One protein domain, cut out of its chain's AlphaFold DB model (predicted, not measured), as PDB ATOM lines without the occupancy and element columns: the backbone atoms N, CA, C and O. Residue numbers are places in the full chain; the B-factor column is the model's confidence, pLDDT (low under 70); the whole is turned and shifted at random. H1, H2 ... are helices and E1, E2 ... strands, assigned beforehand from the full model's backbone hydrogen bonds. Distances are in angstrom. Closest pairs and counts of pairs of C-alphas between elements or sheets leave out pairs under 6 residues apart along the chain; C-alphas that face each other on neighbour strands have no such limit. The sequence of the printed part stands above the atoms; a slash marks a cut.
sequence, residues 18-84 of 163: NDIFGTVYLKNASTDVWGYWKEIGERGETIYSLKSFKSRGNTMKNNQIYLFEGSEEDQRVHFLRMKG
ATOM      1  N   ASN A  18     -24.654 -26.360  37.535       74.62
ATOM      2  CA  ASN A  18     -23.223 -26.554  37.749       74.62
ATOM      3  C   ASN A  18     -22.462 -26.725  36.430       74.62
ATOM      4  O   ASN A  18     -21.301 -26.341  36.366       74.62
ATOM      5  N   ASP A  19     -23.111 -27.220  35.373       72.50
ATOM      6  CA  ASP A  19     -22.492 -27.302  34.044       72.50
ATOM      7  C   ASP A  19     -22.252 -25.904  33.441       72.50
ATOM      8  O   ASP A  19     -21.352 -25.735  32.622       72.50
ATOM      9  N   ILE A  20     -23.014 -24.894  33.882       71.62
ATOM     10  CA  ILE A  20     -22.943 -23.507  33.394       71.62
ATOM     11  C   ILE A  20     -21.941 -22.682  34.206       71.62
ATOM     12  O   ILE A  20     -21.127 -21.957  33.646       71.62
ATOM     13  N   PHE A  21     -22.013 -22.766  35.537       69.31
ATOM     14  CA  PHE A  21     -21.246 -21.892  36.428       69.31
ATOM     15  C   PHE A  21     -20.070 -22.573  37.127       69.31
ATOM     16  O   PHE A  21     -19.268 -21.891  37.764       69.31
ATOM     17  N   GLY A  22     -19.997 -23.908  37.118       62.22
ATOM     18  CA  GLY A  22     -18.997 -24.692  37.856       62.22
ATOM     19  C   GLY A  22     -19.125 -24.620  39.381       62.22
ATOM     20  O   GLY A  22     -18.572 -25.459  40.084       62.22
ATOM     21  N   THR A  23     -19.860 -23.632  39.902       62.62
ATOM     22  CA  THR A  23     -20.034 -23.343  41.324       62.62
ATOM     23  C   THR A  23     -21.431 -22.778  41.595       62.62
ATOM     24  O   THR A  23     -22.013 -22.059  40.779       62.62
ATOM     25  N   VAL A  24     -21.967 -23.058  42.785       61.28
ATOM     26  CA  VAL A  24     -23.289 -22.565  43.218       61.28
ATOM     27  C   VAL A  24     -23.274 -21.051  43.498       61.28
ATOM     28  O   VAL A  24     -24.301 -20.386  43.370       61.28
ATOM     29  N   TYR A  25     -22.111 -20.481  43.828       64.38
ATOM     30  CA  TYR A  25     -21.969 -19.068  44.191       64.38
ATOM     31  C   TYR A  25     -22.293 -18.118  43.034       64.38
ATOM     32  O   TYR A  25     -23.049 -17.164  43.215       64.38
ATOM     33  N   LEU A  26     -21.797 -18.406  41.827       69.62
ATOM     34  CA  LEU A  26     -22.043 -17.560  40.654       69.62
ATOM     35  C   LEU A  26     -23.515 -17.600  40.214       69.62
ATOM     36  O   LEU A  26     -24.084 -16.563  39.882       69.62
ATOM     37  N   LYS A  27     -24.176 -18.758  40.339       69.94
ATOM     38  CA  LYS A  27     -25.626 -18.894  40.109       69.94
ATOM     39  C   LYS A  27     -26.443 -17.945  41.001       69.94
ATOM     40  O   LYS A  27     -27.480 -17.415  40.591       69.94
ATOM     41  N   ASN A  28     -26.008 -17.730  42.243       75.31
ATOM     42  CA  ASN A  28     -26.725 -16.869  43.182       75.31
ATOM     43  C   ASN A  28     -26.605 -15.378  42.834       75.31
ATOM     44  O   ASN A  28     -27.547 -14.638  43.117       75.31
ATOM     45  N   ALA A  29     -25.540 -14.971  42.142       78.94
ATOM     46  CA  ALA A  29     -25.355 -13.602  41.667       78.94
ATOM     47  C   ALA A  29     -26.180 -13.263  40.406       78.94
ATOM     48  O   ALA A  29     -26.454 -12.095  40.151       78.94
ATOM     49  N   SER A  30     -26.608 -14.258  39.621       79.62
ATOM     50  CA  SER A  30     -27.388 -14.036  38.390       79.62
ATOM     51  C   SER A  30     -28.872 -13.771  38.664       79.62
ATOM     52  O   SER A  30     -29.447 -14.367  39.569       79.62
ATOM     53  N   THR A  31     -29.531 -12.929  37.867       83.62
ATOM     54  CA  THR A  31     -30.984 -12.692  37.986       83.62
ATOM     55  C   THR A  31     -31.781 -13.901  37.499       83.62
ATOM     56  O   THR A  31     -32.529 -14.500  38.272       83.62
ATOM     57  N   ASP A  32     -31.544 -14.314  36.257       85.19
ATOM     58  CA  ASP A  32     -32.158 -15.484  35.642       85.19
ATOM     59  C   ASP A  32     -31.065 -16.400  35.092       85.19
ATOM     60  O   ASP A  32     -30.002 -15.944  34.668       85.19
ATOM     61  N   VAL A  33     -31.310 -17.706  35.130       86.06
ATOM     62  CA  VAL A  33     -30.376 -18.718  34.633       86.06
ATOM     63  C   VAL A  33     -31.146 -19.704  33.781       86.06
ATOM     64  O   VAL A  33     -32.085 -20.342  34.261       86.06
ATOM     65  N   TRP A  34     -30.691 -19.866  32.544       87.50
ATOM     66  CA  TRP A  34     -31.301 -20.731  31.545       87.50
ATOM     67  C   TRP A  34     -30.262 -21.683  30.966       87.50
ATOM     68  O   TRP A  34     -29.108 -21.306  30.782       87.50
ATOM     69  N   GLY A  35     -30.669 -22.918  30.689       87.69
ATOM     70  CA  GLY A  35     -29.894 -23.857  29.882       87.69
ATOM     71  C   GLY A  35     -30.643 -24.185  28.613       87.69
ATOM     72  O   GLY A  35     -31.839 -24.454  28.675       87.69
ATOM     73  N   TYR A  36     -29.930 -24.197  27.496       88.12
ATOM     74  CA  TYR A  36     -30.460 -24.590  26.202       88.12
ATOM     75  C   TYR A  36     -29.570 -25.678  25.607       88.12
ATOM     76  O   TYR A  36     -28.349 -25.523  25.581       88.12
ATOM     77  N   TRP A  37     -30.160 -26.791  25.182       86.81
ATOM     78  CA  TRP A  37     -29.425 -27.893  24.562       86.81
ATOM     79  C   TRP A  37     -30.276 -28.617  23.527       86.81
ATOM     80  O   TRP A  37     -31.501 -28.518  23.536       86.81
ATOM     81  N   LYS A  38     -29.604 -29.361  22.647       87.25
ATOM     82  CA  LYS A  38     -30.239 -30.272  21.696       87.25
ATOM     83  C   LYS A  38     -30.110 -31.714  22.171       87.25
ATOM     84  O   LYS A  38     -29.076 -32.096  22.721       87.25
ATOM     85  N   GLU A  39     -31.150 -32.499  21.958       84.12
ATOM     86  CA  GLU A  39     -31.186 -33.936  22.204       84.12
ATOM     87  C   GLU A  39     -31.894 -34.646  21.045       84.12
ATOM     88  O   GLU A  39     -32.699 -34.041  20.339       84.12
ATOM     89  N   ILE A  40     -31.561 -35.916  20.817       81.50
ATOM     90  CA  ILE A  40     -32.270 -36.750  19.842       81.50
ATOM     91  C   ILE A  40     -33.430 -37.416  20.585       81.50
ATOM     92  O   ILE A  40     -33.215 -38.082  21.601       81.50
ATOM     93  N   GLY A  41     -34.647 -37.181  20.106       70.81
ATOM     94  CA  GLY A  41     -35.880 -37.769  20.612       70.81
ATOM     95  C   GLY A  41     -35.973 -39.270  20.342       70.81
ATOM     96  O   GLY A  41     -35.180 -39.852  19.604       70.81
ATOM     97  N   GLU A  42     -36.969 -39.920  20.949       67.69
ATOM     98  CA  GLU A  42     -37.157 -41.375  20.837       67.69
ATOM     99  C   GLU A  42     -37.419 -41.845  19.397       67.69
ATOM    100  O   GLU A  42     -37.150 -43.002  19.080       67.69
ATOM    101  N   ARG A  43     -37.929 -40.972  18.516       67.75
ATOM    102  CA  ARG A  43     -38.210 -41.286  17.107       67.75
ATOM    103  C   ARG A  43     -37.113 -40.778  16.166       67.75
ATOM    104  O   ARG A  43     -37.305 -40.788  14.954       67.75
ATOM    105  N   GLY A  44     -35.964 -40.369  16.710       72.62
ATOM    106  CA  GLY A  44     -34.830 -39.855  15.942       72.62
ATOM    107  C   GLY A  44     -34.958 -38.383  15.541       72.62
ATOM    108  O   GLY A  44     -34.101 -37.877  14.823       72.62
ATOM    109  N   GLU A  45     -36.000 -37.689  15.994       78.69
ATOM    110  CA  GLU A  45     -36.203 -36.266  15.756       78.69
ATOM    111  C   GLU A  45     -35.283 -35.406  16.631       78.69
ATOM    112  O   GLU A  45     -34.990 -35.747  17.778       78.69
ATOM    113  N   THR A  46     -34.838 -34.257  16.123       84.56
ATOM    114  CA  THR A  46     -34.086 -33.294  16.935       84.56
ATOM    115  C   THR A  46     -35.046 -32.523  17.832       84.56
ATOM    116  O   THR A  46     -35.947 -31.836  17.353       84.56
ATOM    117  N   ILE A  47     -34.826 -32.599  19.142       87.38
ATOM    118  CA  ILE A  47     -35.575 -31.854  20.152       87.38
ATOM    119  C   ILE A  47     -34.647 -30.822  20.776       87.38
ATOM    120  O   ILE A  47     -33.530 -31.128  21.201       87.38
ATOM    121  N   TYR A  48     -35.133 -29.594  20.880       89.69
ATOM    122  CA  TYR A  48     -34.444 -28.533  21.595       89.69
ATOM    123  C   TYR A  48     -35.094 -28.332  22.960       89.69
ATOM    124  O   TYR A  48     -36.308 -28.183  23.081       89.69
ATOM    125  N   SER A  49     -34.273 -28.329  23.999       89.88
ATOM    126  CA  SER A  49     -34.698 -28.258  25.390       89.88
ATOM    127  C   SER A  49     -34.214 -26.955  26.015       89.88
ATOM    128  O   SER A  49     -33.022 -26.656  26.005       89.88
ATOM    129  N   LEU A  50     -35.140 -26.194  26.601       90.62
ATOM    130  CA  LEU A  50     -34.871 -24.980  27.368       90.62
ATOM    131  C   LEU A  50     -35.277 -25.199  28.827       90.62
ATOM    132  O   LEU A  50     -36.446 -25.434  29.119       90.62
ATOM    133  N   LYS A  51     -34.338 -25.084  29.764       89.19
ATOM    134  CA  LYS A  51     -34.585 -25.241  31.204       89.19
ATOM    135  C   LYS A  51     -34.358 -23.943  31.951       89.19
ATOM    136  O   LYS A  51     -33.289 -23.347  31.833       89.19
ATOM    137  N   SER A  52     -35.316 -23.558  32.788       88.19
ATOM    138  CA  SER A  52     -35.119 -22.476  33.756       88.19
ATOM    139  C   SER A  52     -34.462 -23.035  35.019       88.19
ATOM    140  O   SER A  52     -35.034 -23.897  35.671       88.19
ATOM    141  N   PHE A  53     -33.269 -22.581  35.401       85.19
ATOM    142  CA  PHE A  53     -32.606 -22.978  36.659       85.19
ATOM    143  C   PHE A  53     -32.785 -21.967  37.791       85.19
ATOM    144  O   PHE A  53     -32.559 -22.298  38.964       85.19
ATOM    145  N   LYS A  54     -33.111 -20.727  37.428       85.75
ATOM    146  CA  LYS A  54     -33.411 -19.617  38.323       85.75
ATOM    147  C   LYS A  54     -34.230 -18.598  37.544       85.75
ATOM    148  O   LYS A  54     -33.805 -18.204  36.460       85.75
ATOM    149  N   SER A  55     -35.337 -18.145  38.118       83.88
ATOM    150  CA  SER A  55     -36.019 -16.936  37.673       83.88
ATOM    151  C   SER A  55     -36.296 -16.008  38.851       83.88
ATOM    152  O   SER A  55     -36.976 -16.408  39.794       83.88
ATOM    153  N   ARG A  56     -35.767 -14.777  38.829       80.38
ATOM    154  CA  ARG A  56     -35.994 -13.805  39.922       80.38
ATOM    155  C   ARG A  56     -37.408 -13.229  39.883       80.38
ATOM    156  O   ARG A  56     -37.972 -12.938  40.932       80.38
ATOM    157  N   GLY A  57     -37.973 -13.075  38.685       75.56
ATOM    158  CA  GLY A  57     -39.321 -12.541  38.480       75.56
ATOM    159  C   GLY A  57     -40.450 -13.525  38.793       75.56
ATOM    160  O   GLY A  57     -41.612 -13.145  38.698       75.56
ATOM    161  N   ASN A  58     -40.137 -14.786  39.132       69.00
ATOM    162  CA  ASN A  58     -41.098 -15.880  39.347       69.00
ATOM    163  C   ASN A  58     -42.087 -16.121  38.189       69.00
ATOM    164  O   ASN A  58     -43.041 -16.881  38.341       69.00
ATOM    165  N   THR A  59     -41.857 -15.525  37.017       73.75
ATOM    166  CA  THR A  59     -42.694 -15.713  35.825       73.75
ATOM    167  C   THR A  59     -42.588 -17.142  35.298       73.75
ATOM    168  O   THR A  59     -43.542 -17.677  34.743       73.75
ATOM    169  N   MET A  60     -41.428 -17.774  35.498       79.25
ATOM    170  CA  MET A  60     -41.128 -19.115  35.011       79.25
ATOM    171  C   MET A  60     -40.832 -20.043  36.183       79.25
ATOM    172  O   MET A  60     -40.147 -19.678  37.140       79.25
ATOM    173  N   LYS A  61     -41.352 -21.269  36.109       79.00
ATOM    174  CA  LYS A  61     -41.161 -22.263  37.164       79.00
ATOM    175  C   LYS A  61     -39.718 -22.772  37.140       79.00
ATOM    176  O   LYS A  61     -39.250 -23.295  36.129       79.00
ATOM    177  N   ASN A  62     -39.027 -22.674  38.274       82.12
ATOM    178  CA  ASN A  62     -37.673 -23.209  38.412       82.12
ATOM    179  C   ASN A  62     -37.644 -24.721  38.126       82.12
ATOM    180  O   ASN A  62     -38.529 -25.472  38.533       82.12
ATOM    181  N   ASN A  63     -36.583 -25.150  37.450       80.56
ATOM    182  CA  ASN A  63     -36.323 -26.485  36.908       80.56
ATOM    183  C   ASN A  63     -37.326 -26.996  35.868       80.56
ATOM    184  O   ASN A  63     -37.221 -28.150  35.455       80.56
ATOM    185  N   GLN A  64     -38.254 -26.162  35.404       85.94
ATOM    186  CA  GLN A  64     -39.137 -26.533  34.312       85.94
ATOM    187  C   GLN A  64     -38.377 -26.558  32.988       85.94
ATOM    188  O   GLN A  64     -37.600 -25.647  32.695       85.94
ATOM    189  N   ILE A  65     -38.633 -27.598  32.195       87.12
ATOM    190  CA  ILE A  65     -38.084 -27.758  30.849       87.12
ATOM    191  C   ILE A  65     -39.201 -27.506  29.836       87.12
ATOM    192  O   ILE A  65     -40.316 -28.008  29.998       87.12
ATOM    193  N   TYR A  66     -38.885 -26.732  28.810       87.88
ATOM    194  CA  TYR A  66     -39.717 -26.407  27.662       87.88
ATOM    195  C   TYR A  66     -39.065 -27.058  26.444       87.88
ATOM    196  O   TYR A  66     -37.872 -26.875  26.211       87.88
ATOM    197  N   LEU A  67     -39.833 -27.865  25.725       87.75
ATOM    198  CA  LEU A  67     -39.406 -28.600  24.545       87.75
ATOM    199  C   LEU A  67     -39.832 -27.834  23.302       87.75
ATOM    200  O   LEU A  67     -40.931 -27.277  23.260       87.75
ATOM    201  N   PHE A  68     -38.974 -27.857  22.296       89.69
ATOM    202  CA  PHE A  68     -39.192 -27.242  21.003       89.69
ATOM    203  C   PHE A  68     -38.815 -28.233  19.904       89.69
ATOM    204  O   PHE A  68     -37.864 -29.004  20.054       89.69
ATOM    205  N   GLU A  69     -39.548 -28.183  18.801       87.38
ATOM    206  CA  GLU A  69     -39.179 -28.832  17.542       87.38
ATOM    207  C   GLU A  69     -38.665 -27.775  16.569       87.38
ATOM    208  O   GLU A  69     -39.065 -26.613  16.640       87.38
ATOM    209  N   GLY A  70     -37.757 -28.131  15.673       79.12
ATOM    210  CA  GLY A  70     -37.207 -27.153  14.745       79.12
ATOM    211  C   GLY A  70     -36.280 -27.763  13.717       79.12
ATOM    212  O   GLY A  70     -35.899 -28.929  13.819       79.12
ATOM    213  N   SER A  71     -35.921 -26.944  12.735       75.06
ATOM    214  CA  SER A  71     -34.965 -27.306  11.692       75.06
ATOM    215  C   SER A  71     -33.584 -26.759  12.045       75.06
ATOM    216  O   SER A  71     -33.439 -25.573  12.354       75.06
ATOM    217  N   GLU A  72     -32.564 -27.617  11.975       74.38
ATOM    218  CA  GLU A  72     -31.165 -27.194  12.122       74.38
ATOM    219  C   GLU A  72     -30.722 -26.306  10.945       74.38
ATOM    220  O   GLU A  72     -29.850 -25.459  11.122       74.38
ATOM    221  N   GLU A  73     -31.375 -26.441   9.787       76.44
ATOM    222  CA  GLU A  73     -31.095 -25.673   8.569       76.44
ATOM    223  C   GLU A  73     -31.507 -24.200   8.712       76.44
ATOM    224  O   GLU A  73     -30.711 -23.301   8.447       76.44
ATOM    225  N   ASP A  74     -32.711 -23.948   9.233       79.38
ATOM    226  CA  ASP A  74     -33.264 -22.591   9.346       79.38
ATOM    227  C   ASP A  74     -33.022 -21.936  10.714       79.38
ATOM    228  O   ASP A  74     -33.375 -20.772  10.921       79.38
ATOM    229  N   GLN A  75     -32.481 -22.689  11.680       74.88
ATOM    230  CA  GLN A  75     -32.333 -22.298  13.094       74.88
ATOM    231  C   GLN A  75     -33.632 -21.796  13.752       74.88
ATOM    232  O   GLN A  75     -33.612 -21.104  14.774       74.88
ATOM    233  N   ARG A  76     -34.783 -22.152  13.177       82.19
ATOM    234  CA  ARG A  76     -36.105 -21.813  13.700       82.19
ATOM    235  C   ARG A  76     -36.619 -22.957  14.550       82.19
ATOM    236  O   ARG A  76     -36.622 -24.110  14.123       82.19
ATOM    237  N   VAL A  77     -37.079 -22.605  15.746       86.62
ATOM    238  CA  VAL A  77     -37.667 -23.541  16.701       86.62
ATOM    239  C   VAL A  77     -39.076 -23.100  17.068       86.62
ATOM    240  O   VAL A  77     -39.352 -21.913  17.256       86.62
ATOM    241  N   HIS A  78     -39.970 -24.071  17.183       85.94
ATOM    242  CA  HIS A  78     -41.365 -23.908  17.545       85.94
ATOM    243  C   HIS A  78     -41.609 -24.564  18.897       85.94
ATOM    244  O   HIS A  78     -41.159 -25.680  19.154       85.94
ATOM    245  N   PHE A  79     -42.295 -23.847  19.787       86.56
ATOM    246  CA  PHE A  79     -42.627 -24.372  21.106       86.56
ATOM    247  C   PHE A  79     -43.534 -25.597  20.971       86.56
ATOM    248  O   PHE A  79     -44.619 -25.504  20.403       86.56
ATOM    249  N   LEU A  80     -43.088 -26.724  21.526       81.44
ATOM    250  CA  LEU A  80     -43.805 -27.991  21.485       81.44
ATOM    251  C   LEU A  80     -44.656 -28.165  22.748       81.44
ATOM    252  O   LEU A  80     -45.876 -28.279  22.679       81.44
ATOM    253  N   ARG A  81     -44.004 -28.224  23.919       76.88
ATOM    254  CA  ARG A  81     -44.662 -28.463  25.218       76.88
ATOM    255  C   ARG A  81     -43.729 -28.232  26.400       76.88
ATOM    256  O   ARG A  81     -42.529 -28.042  26.245       76.88
ATOM    257  N   MET A  82     -44.262 -28.345  27.612       81.31
ATOM    258  CA  MET A  82     -43.470 -28.406  28.839       81.31
ATOM    259  C   MET A  82     -43.180 -29.870  29.208       81.31
ATOM    260  O   MET A  82     -44.086 -30.692  29.309       81.31
ATOM    261  N   LYS A  83     -41.915 -30.230  29.443       73.56
ATOM    262  CA  LYS A  83     -41.545 -31.589  29.874       73.56
ATOM    263  C   LYS A  83     -42.205 -31.893  31.225       73.56
ATOM    264  O   LYS A  83     -42.070 -31.117  32.173       73.56
ATOM    265  N   GLY A  84     -42.932 -33.007  31.305       63.00
ATOM    266  CA  GLY A  84     -43.675 -33.414  32.506       63.00
ATOM    267  C   GLY A  84     -44.998 -32.670  32.748       63.00
ATOM    268  O   GLY A  84     -45.674 -32.970  33.731       63.00
TER     269      GLY A  84
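AT A GLANCE: This is residues 18 to 84 of the 163 residues of the protein "Possible NAD(P) transhydrogenase beta subunit" of Prochlorococcus marinus subsp. pastoris (strain CCMP1986 / NIES-2087 / MED4) (UniProt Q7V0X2). Picture one strongly twisted sheet of four strands, E1 to E4, with two short helices at one end of its long axis: H1 only grazes the sheet and H2 lies beyond the start of E1. The strands form a meander, each the antiparallel neighbour of the one before, in the order E1, E2, E3, E4. The 67 printed residues, with H1 and H2 before the strands, are of mixed class and loose, with a radius of gyration of the C-alphas of 13.6 A and an elongated outline of 38 by 25 by 23 A.

HOW THE PARTS SIT: Start at H1, residues 18 to 21, and H2, residues 24 to 29, which are close but not clearly touching: their closest C-alphas, Phe 21 and Lys 27, are 6.5 A apart. H1 is too short for an O i to N i+4 pair, and its one O i to N i+3 pair is not within hydrogen-bond range; in H2 every O i to N i+4 pair is. Next, E1, residues 33 to 40, and E2, residues 46 to 54, form a hairpin at 160 degrees, with N 35 and O 51 at 2.9 A. E2 and E3, residues 65 to 71, form a hairpin at 148 degrees, with N 50 and O 66 at 2.8 A. E3 and E4, residues 76 to 82, form the last hairpin, with N 67 and O 81 at 2.8 A. The edge strands E1 and E4 are apart.

IN THESE COORDINATES: Find C-alpha 18 at (-23.223, -26.554, 37.749), where H1 begins; it spans 5.2 A and H2 9.3 A. E1 runs 23.4 A from C-alpha 33 at (-30.376, -18.718, 34.633), E2 25.4 A and E3 19.4 A. E4 spans 18.1 A, ending at C-alpha 82, (-43.470, -28.406, 28.839).

THE WHOLE: The C-alphas farthest apart, Ala 29 and Arg 43, are 39.2 A apart. The printed part has no cut and no long link. Look for pLDDT under 70 at residues 21 to 27, 42 to 43, 58 and 84.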